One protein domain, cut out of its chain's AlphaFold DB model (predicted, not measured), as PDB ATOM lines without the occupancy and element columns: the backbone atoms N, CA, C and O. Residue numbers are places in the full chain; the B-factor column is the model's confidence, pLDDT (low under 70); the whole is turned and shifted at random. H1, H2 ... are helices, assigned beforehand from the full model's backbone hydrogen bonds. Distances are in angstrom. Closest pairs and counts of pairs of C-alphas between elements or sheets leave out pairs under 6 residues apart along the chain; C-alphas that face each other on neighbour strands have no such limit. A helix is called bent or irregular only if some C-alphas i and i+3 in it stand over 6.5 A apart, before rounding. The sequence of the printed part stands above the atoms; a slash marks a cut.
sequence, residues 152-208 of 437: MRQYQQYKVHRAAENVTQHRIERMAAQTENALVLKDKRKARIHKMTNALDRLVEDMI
ATOM      1  N   MET A 152     230.302 220.807 176.263       83.38
ATOM      2  CA  MET A 152     229.226 220.631 177.245       83.38
ATOM      3  C   MET A 152     228.811 221.947 177.903       83.38
ATOM      4  O   MET A 152     227.625 222.263 177.934       83.38
ATOM      5  N   ARG A 153     229.777 222.733 178.397       86.75
ATOM      6  CA  ARG A 153     229.493 224.030 179.035       86.75
ATOM      7  C   ARG A 153     228.893 225.028 178.049       86.75
ATOM      8  O   ARG A 153     227.930 225.706 178.388       86.75
ATOM      9  N   GLN A 154     229.428 225.089 176.831       88.50
ATOM     10  CA  GLN A 154     228.911 225.966 175.777       88.50
ATOM     11  C   GLN A 154     227.497 225.567 175.350       88.50
ATOM     12  O   GLN A 154     226.638 226.430 175.209       88.50
ATOM     13  N   TYR A 155     227.215 224.271 175.212       90.38
ATOM     14  CA  TYR A 155     225.877 223.787 174.892       90.38
ATOM     15  C   TYR A 155     224.896 224.019 176.045       90.38
ATOM     16  O   TYR A 155     223.763 224.418 175.810       90.38
ATOM     17  N   GLN A 156     225.324 223.866 177.302       84.62
ATOM     18  CA  GLN A 156     224.509 224.248 178.461       84.62
ATOM     19  C   GLN A 156     224.168 225.744 178.443       84.62
ATOM     20  O   GLN A 156     223.006 226.100 178.624       84.62
ATOM     21  N   GLN A 157     225.144 226.611 178.159       88.56
ATOM     22  CA  GLN A 157     224.912 228.050 177.986       88.56
ATOM     23  C   GLN A 157     223.965 228.336 176.813       88.56
ATOM     24  O   GLN A 157     223.029 229.116 176.962       88.56
ATOM     25  N   TYR A 158     224.148 227.656 175.680       91.44
ATOM     26  CA  TYR A 158     223.279 227.757 174.509       91.44
ATOM     27  C   TYR A 158     221.838 227.323 174.813       91.44
ATOM     28  O   TYR A 158     220.902 228.015 174.428       91.44
ATOM     29  N   LYS A 159     221.631 226.236 175.570       87.19
ATOM     30  CA  LYS A 159     220.290 225.804 175.997       87.19
ATOM     31  C   LYS A 159     219.625 226.821 176.912       87.19
ATOM     32  O   LYS A 159     218.433 227.070 176.758       87.19
ATOM     33  N   VAL A 160     220.374 227.411 177.845       87.81
ATOM     34  CA  VAL A 160     219.859 228.478 178.717       87.81
ATOM     35  C   VAL A 160     219.472 229.700 177.886       87.81
ATOM     36  O   VAL A 160     218.385 230.238 178.079       87.81
ATOM     37  N   HIS A 161     220.309 230.090 176.921       87.56
ATOM     38  CA  HIS A 161     220.023 231.198 176.011       87.56
ATOM     39  C   HIS A 161     218.763 230.940 175.180       87.56
ATOM     40  O   HIS A 161     217.838 231.743 175.201       87.56
ATOM     41  N   ARG A 162     218.674 229.772 174.540       89.62
ATOM     42  CA  ARG A 162     217.523 229.363 173.727       89.62
ATOM     43  C   ARG A 162     216.240 229.259 174.551       89.62
ATOM     44  O   ARG A 162     215.174 229.640 174.084       89.62
ATOM     45  N   ALA A 163     216.323 228.776 175.792       86.31
ATOM     46  CA  ALA A 163     215.184 228.756 176.705       86.31
ATOM     47  C   ALA A 163     214.730 230.178 177.070       86.31
ATOM     48  O   ALA A 163     213.530 230.450 177.083       86.31
ATOM     49  N   ALA A 164     215.670 231.095 177.321       88.81
ATOM     50  CA  ALA A 164     215.356 232.496 177.572       88.81
ATOM     51  C   ALA A 164     214.705 233.154 176.343       88.81
ATOM     52  O   ALA A 164     213.651 233.771 176.484       88.81
ATOM     53  N   GLU A 165     215.266 232.949 175.149       84.44
ATOM     54  CA  GLU A 165     214.707 233.427 173.879       84.44
ATOM     55  C   GLU A 165     213.288 232.899 173.668       84.44
ATOM     56  O   GLU A 165     212.375 233.691 173.457       84.44
ATOM     57  N   ASN A 166     213.056 231.598 173.850       84.94
ATOM     58  CA  ASN A 166     211.728 230.995 173.715       84.94
ATOM     59  C   ASN A 166     210.711 231.581 174.707       84.94
ATOM     60  O   ASN A 166     209.574 231.861 174.333       84.94
ATOM     61  N   VAL A 167     211.099 231.816 175.966       83.81
ATOM     62  CA  VAL A 167     210.222 232.462 176.958       83.81
ATOM     63  C   VAL A 167     209.916 233.902 176.553       83.81
ATOM     64  O   VAL A 167     208.774 234.347 176.690       83.81
ATOM     65  N   THR A 168     210.907 234.641 176.045       77.12
ATOM     66  CA  THR A 168     210.692 236.006 175.551       77.12
ATOM     67  C   THR A 168     209.804 236.029 174.315       77.12
ATOM     68  O   THR A 168     208.875 236.830 174.279       77.12
ATOM     69  N   GLN A 169     210.009 235.111 173.375       74.06
ATOM     70  CA  GLN A 169     209.228 234.944 172.155       74.06
ATOM     71  C   GLN A 169     207.767 234.628 172.493       74.06
ATOM     72  O   GLN A 169     206.870 235.366 172.102       74.06
ATOM     73  N   HIS A 170     207.526 233.627 173.344       76.12
ATOM     74  CA  HIS A 170     206.186 233.269 173.809       76.12
ATOM     75  C   HIS A 170     205.519 234.419 174.574       76.12
ATOM     76  O   HIS A 170     204.313 234.640 174.480       76.12
ATOM     77  N   ARG A 171     206.296 235.198 175.337       74.06
ATOM     78  CA  ARG A 171     205.794 236.403 176.001       74.06
ATOM     79  C   ARG A 171     205.428 237.481 174.984       74.06
ATOM     80  O   ARG A 171     204.392 238.103 175.170       74.06
ATOM     81  N   ILE A 172     206.226 237.693 173.939       71.88
ATOM     82  CA  ILE A 172     205.936 238.630 172.843       71.88
ATOM     83  C   ILE A 172     204.667 238.198 172.105       71.88
ATOM     84  O   ILE A 172     203.779 239.021 171.926       71.88
ATOM     85  N   GLU A 173     204.524 236.918 171.773       70.25
ATOM     86  CA  GLU A 173     203.355 236.354 171.086       70.25
ATOM     87  C   GLU A 173     202.088 236.430 171.947       70.25
ATOM     88  O   GLU A 173     201.055 236.919 171.488       70.25
ATOM     89  N   ARG A 174     202.164 236.068 173.240       71.56
ATOM     90  CA  ARG A 174     201.053 236.263 174.192       71.56
ATOM     91  C   ARG A 174     200.662 237.726 174.346       71.56
ATOM     92  O   ARG A 174     199.493 238.014 174.587       71.56
ATOM     93  N   MET A 175     201.632 238.631 174.298       53.97
ATOM     94  CA  MET A 175     201.404 240.067 174.432       53.97
ATOM     95  C   MET A 175     200.789 240.637 173.145       53.97
ATOM     96  O   MET A 175     199.800 241.364 173.229       53.97
ATOM     97  N   ALA A 176     201.293 240.236 171.975       61.09
ATOM     98  CA  ALA A 176     200.761 240.582 170.658       61.09
ATOM     99  C   ALA A 176     199.313 240.098 170.473       61.09
ATOM    100  O   ALA A 176     198.488 240.835 169.943       61.09
ATOM    101  N   ALA A 177     198.973 238.917 170.998       61.38
ATOM    102  CA  ALA A 177     197.617 238.372 170.963       61.38
ATOM    103  C   ALA A 177     196.603 239.130 171.844       61.38
ATOM    104  O   ALA A 177     195.400 238.932 171.688       61.38
ATOM    105  N   GLN A 178     197.050 239.970 172.790       57.59
ATOM    106  CA  GLN A 178     196.150 240.582 173.768       57.59
ATOM    107  C   GLN A 178     195.625 241.967 173.382       57.59
ATOM    108  O   GLN A 178     194.445 242.183 173.607       57.59
ATOM    109  N   THR A 179     196.404 242.909 172.831       51.09
ATOM    110  CA  THR A 179     195.914 244.296 172.611       51.09
ATOM    111  C   THR A 179     197.000 245.199 172.005       51.09
ATOM    112  O   THR A 179     197.950 245.538 172.713       51.09
ATOM    113  N   GLU A 180     196.844 245.708 170.780       56.31
ATOM    114  CA  GLU A 180     197.807 246.661 170.183       56.31
ATOM    115  C   GLU A 180     197.984 247.953 171.017       56.31
ATOM    116  O   GLU A 180     199.083 248.495 171.121       56.31
ATOM    117  N   ASN A 181     196.936 248.418 171.710       55.91
ATOM    118  CA  ASN A 181     196.950 249.725 172.383       55.91
ATOM    119  C   ASN A 181     197.404 249.716 173.861       55.91
ATOM    120  O   ASN A 181     197.935 250.718 174.347       55.91
ATOM    121  N   ALA A 182     197.255 248.612 174.603       56.66
ATOM    122  CA  ALA A 182     197.660 248.564 176.019       56.66
ATOM    123  C   ALA A 182     199.175 248.332 176.208       56.66
ATOM    124  O   ALA A 182     199.741 248.712 177.241       56.66
ATOM    125  N   LEU A 183     199.836 247.751 175.199       54.62
ATOM    126  CA  LEU A 183     201.282 247.516 175.157       54.62
ATOM    127  C   LEU A 183     202.066 248.815 175.047       54.62
ATOM    128  O   LEU A 183     202.939 249.080 175.868       54.62
ATOM    129  N   VAL A 184     201.671 249.686 174.118       59.00
ATOM    130  CA  VAL A 184     202.367 250.947 173.842       59.00
ATOM    131  C   VAL A 184     202.480 251.816 175.099       59.00
ATOM    132  O   VAL A 184     203.503 252.460 175.318       59.00
ATOM    133  N   LEU A 185     201.475 251.811 175.978       58.62
ATOM    134  CA  LEU A 185     201.506 252.572 177.231       58.62
ATOM    135  C   LEU A 185     202.382 251.919 178.314       58.62
ATOM    136  O   LEU A 185     203.119 252.624 179.012       58.62
ATOM    137  N   LYS A 186     202.333 250.588 178.459       58.34
ATOM    138  CA  LYS A 186     203.157 249.854 179.438       58.34
ATOM    139  C   LYS A 186     204.630 249.812 179.024       58.34
ATOM    140  O   LYS A 186     205.493 249.983 179.885       58.34
ATOM    141  N   ASP A 187     204.919 249.693 177.734       61.94
ATOM    142  CA  ASP A 187     206.277 249.651 177.189       61.94
ATOM    143  C   ASP A 187     206.914 251.036 177.152       61.94
ATOM    144  O   ASP A 187     208.067 251.175 177.549       61.94
ATOM    145  N   LYS A 188     206.160 252.103 176.843       72.19
ATOM    146  CA  LYS A 188     206.646 253.485 177.024       72.19
ATOM    147  C   LYS A 188     207.007 253.774 178.481       72.19
ATOM    148  O   LYS A 188     208.009 254.440 178.737       72.19
ATOM    149  N   ARG A 189     206.222 253.270 179.443       65.25
ATOM    150  CA  ARG A 189     206.513 253.421 180.879       65.25
ATOM    151  C   ARG A 189     207.775 252.649 181.272       65.25
ATOM    152  O   ARG A 189     208.656 253.232 181.893       65.25
ATOM    153  N   LYS A 190     207.896 251.381 180.872       70.44
ATOM    154  CA  LYS A 190     209.076 250.547 181.155       70.44
ATOM    155  C   LYS A 190     210.344 251.061 180.474       70.44
ATOM    156  O   LYS A 190     211.380 251.130 181.121       70.44
ATOM    157  N   ALA A 191     210.263 251.490 179.217       73.31
ATOM    158  CA  ALA A 191     211.384 252.082 178.493       73.31
ATOM    159  C   ALA A 191     211.836 253.405 179.125       73.31
ATOM    160  O   ALA A 191     213.031 253.678 179.184       73.31
ATOM    161  N   ARG A 192     210.903 254.218 179.639       69.62
ATOM    162  CA  ARG A 192     211.238 255.431 180.398       69.62
ATOM    163  C   ARG A 192     211.950 255.095 181.707       69.62
ATOM    164  O   ARG A 192     212.965 255.715 181.993       69.62
ATOM    165  N   ILE A 193     211.455 254.099 182.448       67.62
ATOM    166  CA  ILE A 193     212.105 253.603 183.671       67.62
ATOM    167  C   ILE A 193     213.523 253.118 183.350       67.62
ATOM    168  O   ILE A 193     214.461 253.579 183.981       67.62
ATOM    169  N   HIS A 194     213.701 252.289 182.320       72.31
ATOM    170  CA  HIS A 194     215.012 251.754 181.940       72.31
ATOM    171  C   HIS A 194     215.996 252.829 181.440       72.31
ATOM    172  O   HIS A 194     217.185 252.794 181.735       72.31
ATOM    173  N   LYS A 195     215.513 253.842 180.706       78.06
ATOM    174  CA  LYS A 195     216.345 255.001 180.347       78.06
ATOM    175  C   LYS A 195     216.786 255.781 181.585       78.06
ATOM    176  O   LYS A 195     217.927 256.221 181.634       78.06
ATOM    177  N   MET A 196     215.894 255.938 182.563       68.50
ATOM    178  CA  MET A 196     216.190 256.637 183.811       68.50
ATOM    179  C   MET A 196     217.168 255.844 184.687       68.50
ATOM    180  O   MET A 196     218.094 256.448 185.212       68.50
ATOM    181  N   THR A 197     217.038 254.513 184.781       76.25
ATOM    182  CA  THR A 197     218.010 253.662 185.496       76.25
ATOM    183  C   THR A 197     219.385 253.754 184.857       76.25
ATOM    184  O   THR A 197     220.335 254.094 185.539       76.25
ATOM    185  N   ASN A 198     219.488 253.612 183.532       83.12
ATOM    186  CA  ASN A 198     220.785 253.686 182.853       83.12
ATOM    187  C   ASN A 198     221.403 255.098 182.902       83.12
ATOM    188  O   ASN A 198     222.597 255.258 182.656       83.12
ATOM    189  N   ALA A 199     220.599 256.143 183.114       84.88
ATOM    190  CA  ALA A 199     221.099 257.495 183.348       84.88
ATOM    191  C   ALA A 199     221.610 257.651 184.785       84.88
ATOM    192  O   ALA A 199     222.680 258.215 184.979       84.88
ATOM    193  N   LEU A 200     220.882 257.110 185.768       83.62
ATOM    194  CA  LEU A 200     221.332 257.056 187.158       83.62
ATOM    195  C   LEU A 200     222.617 256.241 187.298       83.62
ATOM    196  O   LEU A 200     223.542 256.725 187.928       83.62
ATOM    197  N   ASP A 201     222.715 255.079 186.654       81.25
ATOM    198  CA  ASP A 201     223.915 254.240 186.693       81.25
ATOM    199  C   ASP A 201     225.142 254.995 186.161       81.25
ATOM    200  O   ASP A 201     226.204 254.951 186.772       81.25
ATOM    201  N   ARG A 202     224.990 255.764 185.071       90.75
ATOM    202  CA  ARG A 202     226.067 256.625 184.549       90.75
ATOM    203  C   ARG A 202     226.434 257.752 185.510       90.75
ATOM    204  O   ARG A 202     227.609 257.980 185.740       90.75
ATOM    205  N   LEU A 203     225.439 258.434 186.080       92.56
ATOM    206  CA  LEU A 203     225.677 259.505 187.054       92.56
ATOM    207  C   LEU A 203     226.378 258.987 188.315       92.56
ATOM    208  O   LEU A 203     227.227 259.677 188.872       92.56
ATOM    209  N   VAL A 204     226.015 257.786 188.769       91.50
ATOM    210  CA  VAL A 204     226.657 257.118 189.903       91.50
ATOM    211  C   VAL A 204     228.098 256.762 189.555       91.50
ATOM    212  O   VAL A 204     228.982 257.058 190.351       91.50
ATOM    213  N   GLU A 205     228.357 256.198 188.374       91.56
ATOM    214  CA  GLU A 205     229.718 255.887 187.916       91.56
ATOM    215  C   GLU A 205     230.590 257.149 187.835       91.56
ATOM    216  O   GLU A 205     231.695 257.173 188.376       91.56
ATOM    217  N   ASP A 206     230.068 258.231 187.253       95.12
ATOM    218  CA  ASP A 206     230.771 259.515 187.165       95.12
ATOM    219  C   ASP A 206     231.091 260.076 188.561       95.12
ATOM    220  O   ASP A 206     232.189 260.579 188.797       95.12
ATOM    221  N   MET A 207     230.161 259.949 189.513       92.88
ATOM    222  CA  MET A 207     230.365 260.373 190.901       92.88
ATOM    223  C   MET A 207     231.415 259.516 191.615       92.88
ATOM    224  O   MET A 207     232.252 260.054 192.336       92.88
ATOM    225  N   ILE A 208     231.410 258.198 191.395       90.94
ATOM    226  CA  ILE A 208     232.418 257.284 191.943       90.94
ATOM    227  C   ILE A 208     233.804 257.653 191.407       90.94
ATOM    228  O   ILE A 208     234.747 257.765 192.191       90.94
TER     229      ILE A 208
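This is residues 152 to 208 of the 437 residues of the protein "dnaJ homolog subfamily C member 28-like" of Lingula unguis (UniProt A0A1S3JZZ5). Two long helices, H1 and then H2, meet near their ends at a tight turn and spread from it as an open, flat V. Most of each arm stands free, and the only near approach is close to the corner. The printed part has 57 residues, 54 of them in the two named helices, with no named strand: all helix. It is extended, with a radius of gyration of the C-alphas of 16.9 A and spans of 41 by 41 by 6 A.

H1, residues 152 to 176, is joined by a tight link of 3 residues to H2, residues 180 to 208. The two are close but not clearly touching; their closest C-alphas, those of Met 175 and Leu 183, are 7.5 A apart. They run opposite ways at a steep tilt of 47 degrees, and their centres are 23.5 A apart. Every O i to N i+4 pair is within hydrogen-bond range in H1, and 23 of 25 in H2.

H1 begins with C-alpha 152 at (229.226, 220.631, 177.245) and measures 35.4 A from first to last C-alpha. H2 measures 42.2 A and ends with C-alpha 208 at (232.418, 257.284, 191.943). H2 is neither bent nor irregular, but only just: C-alphas 180 and 183 are 6.1 A apart.

The two C-alphas farthest apart, those of Ala 177 and Ile 208, are 44.8 A apart. The printed part has no cut. Mean pLDDT of the printed part is 76.3; 17 residues are under 70, among them residues 175 to 187.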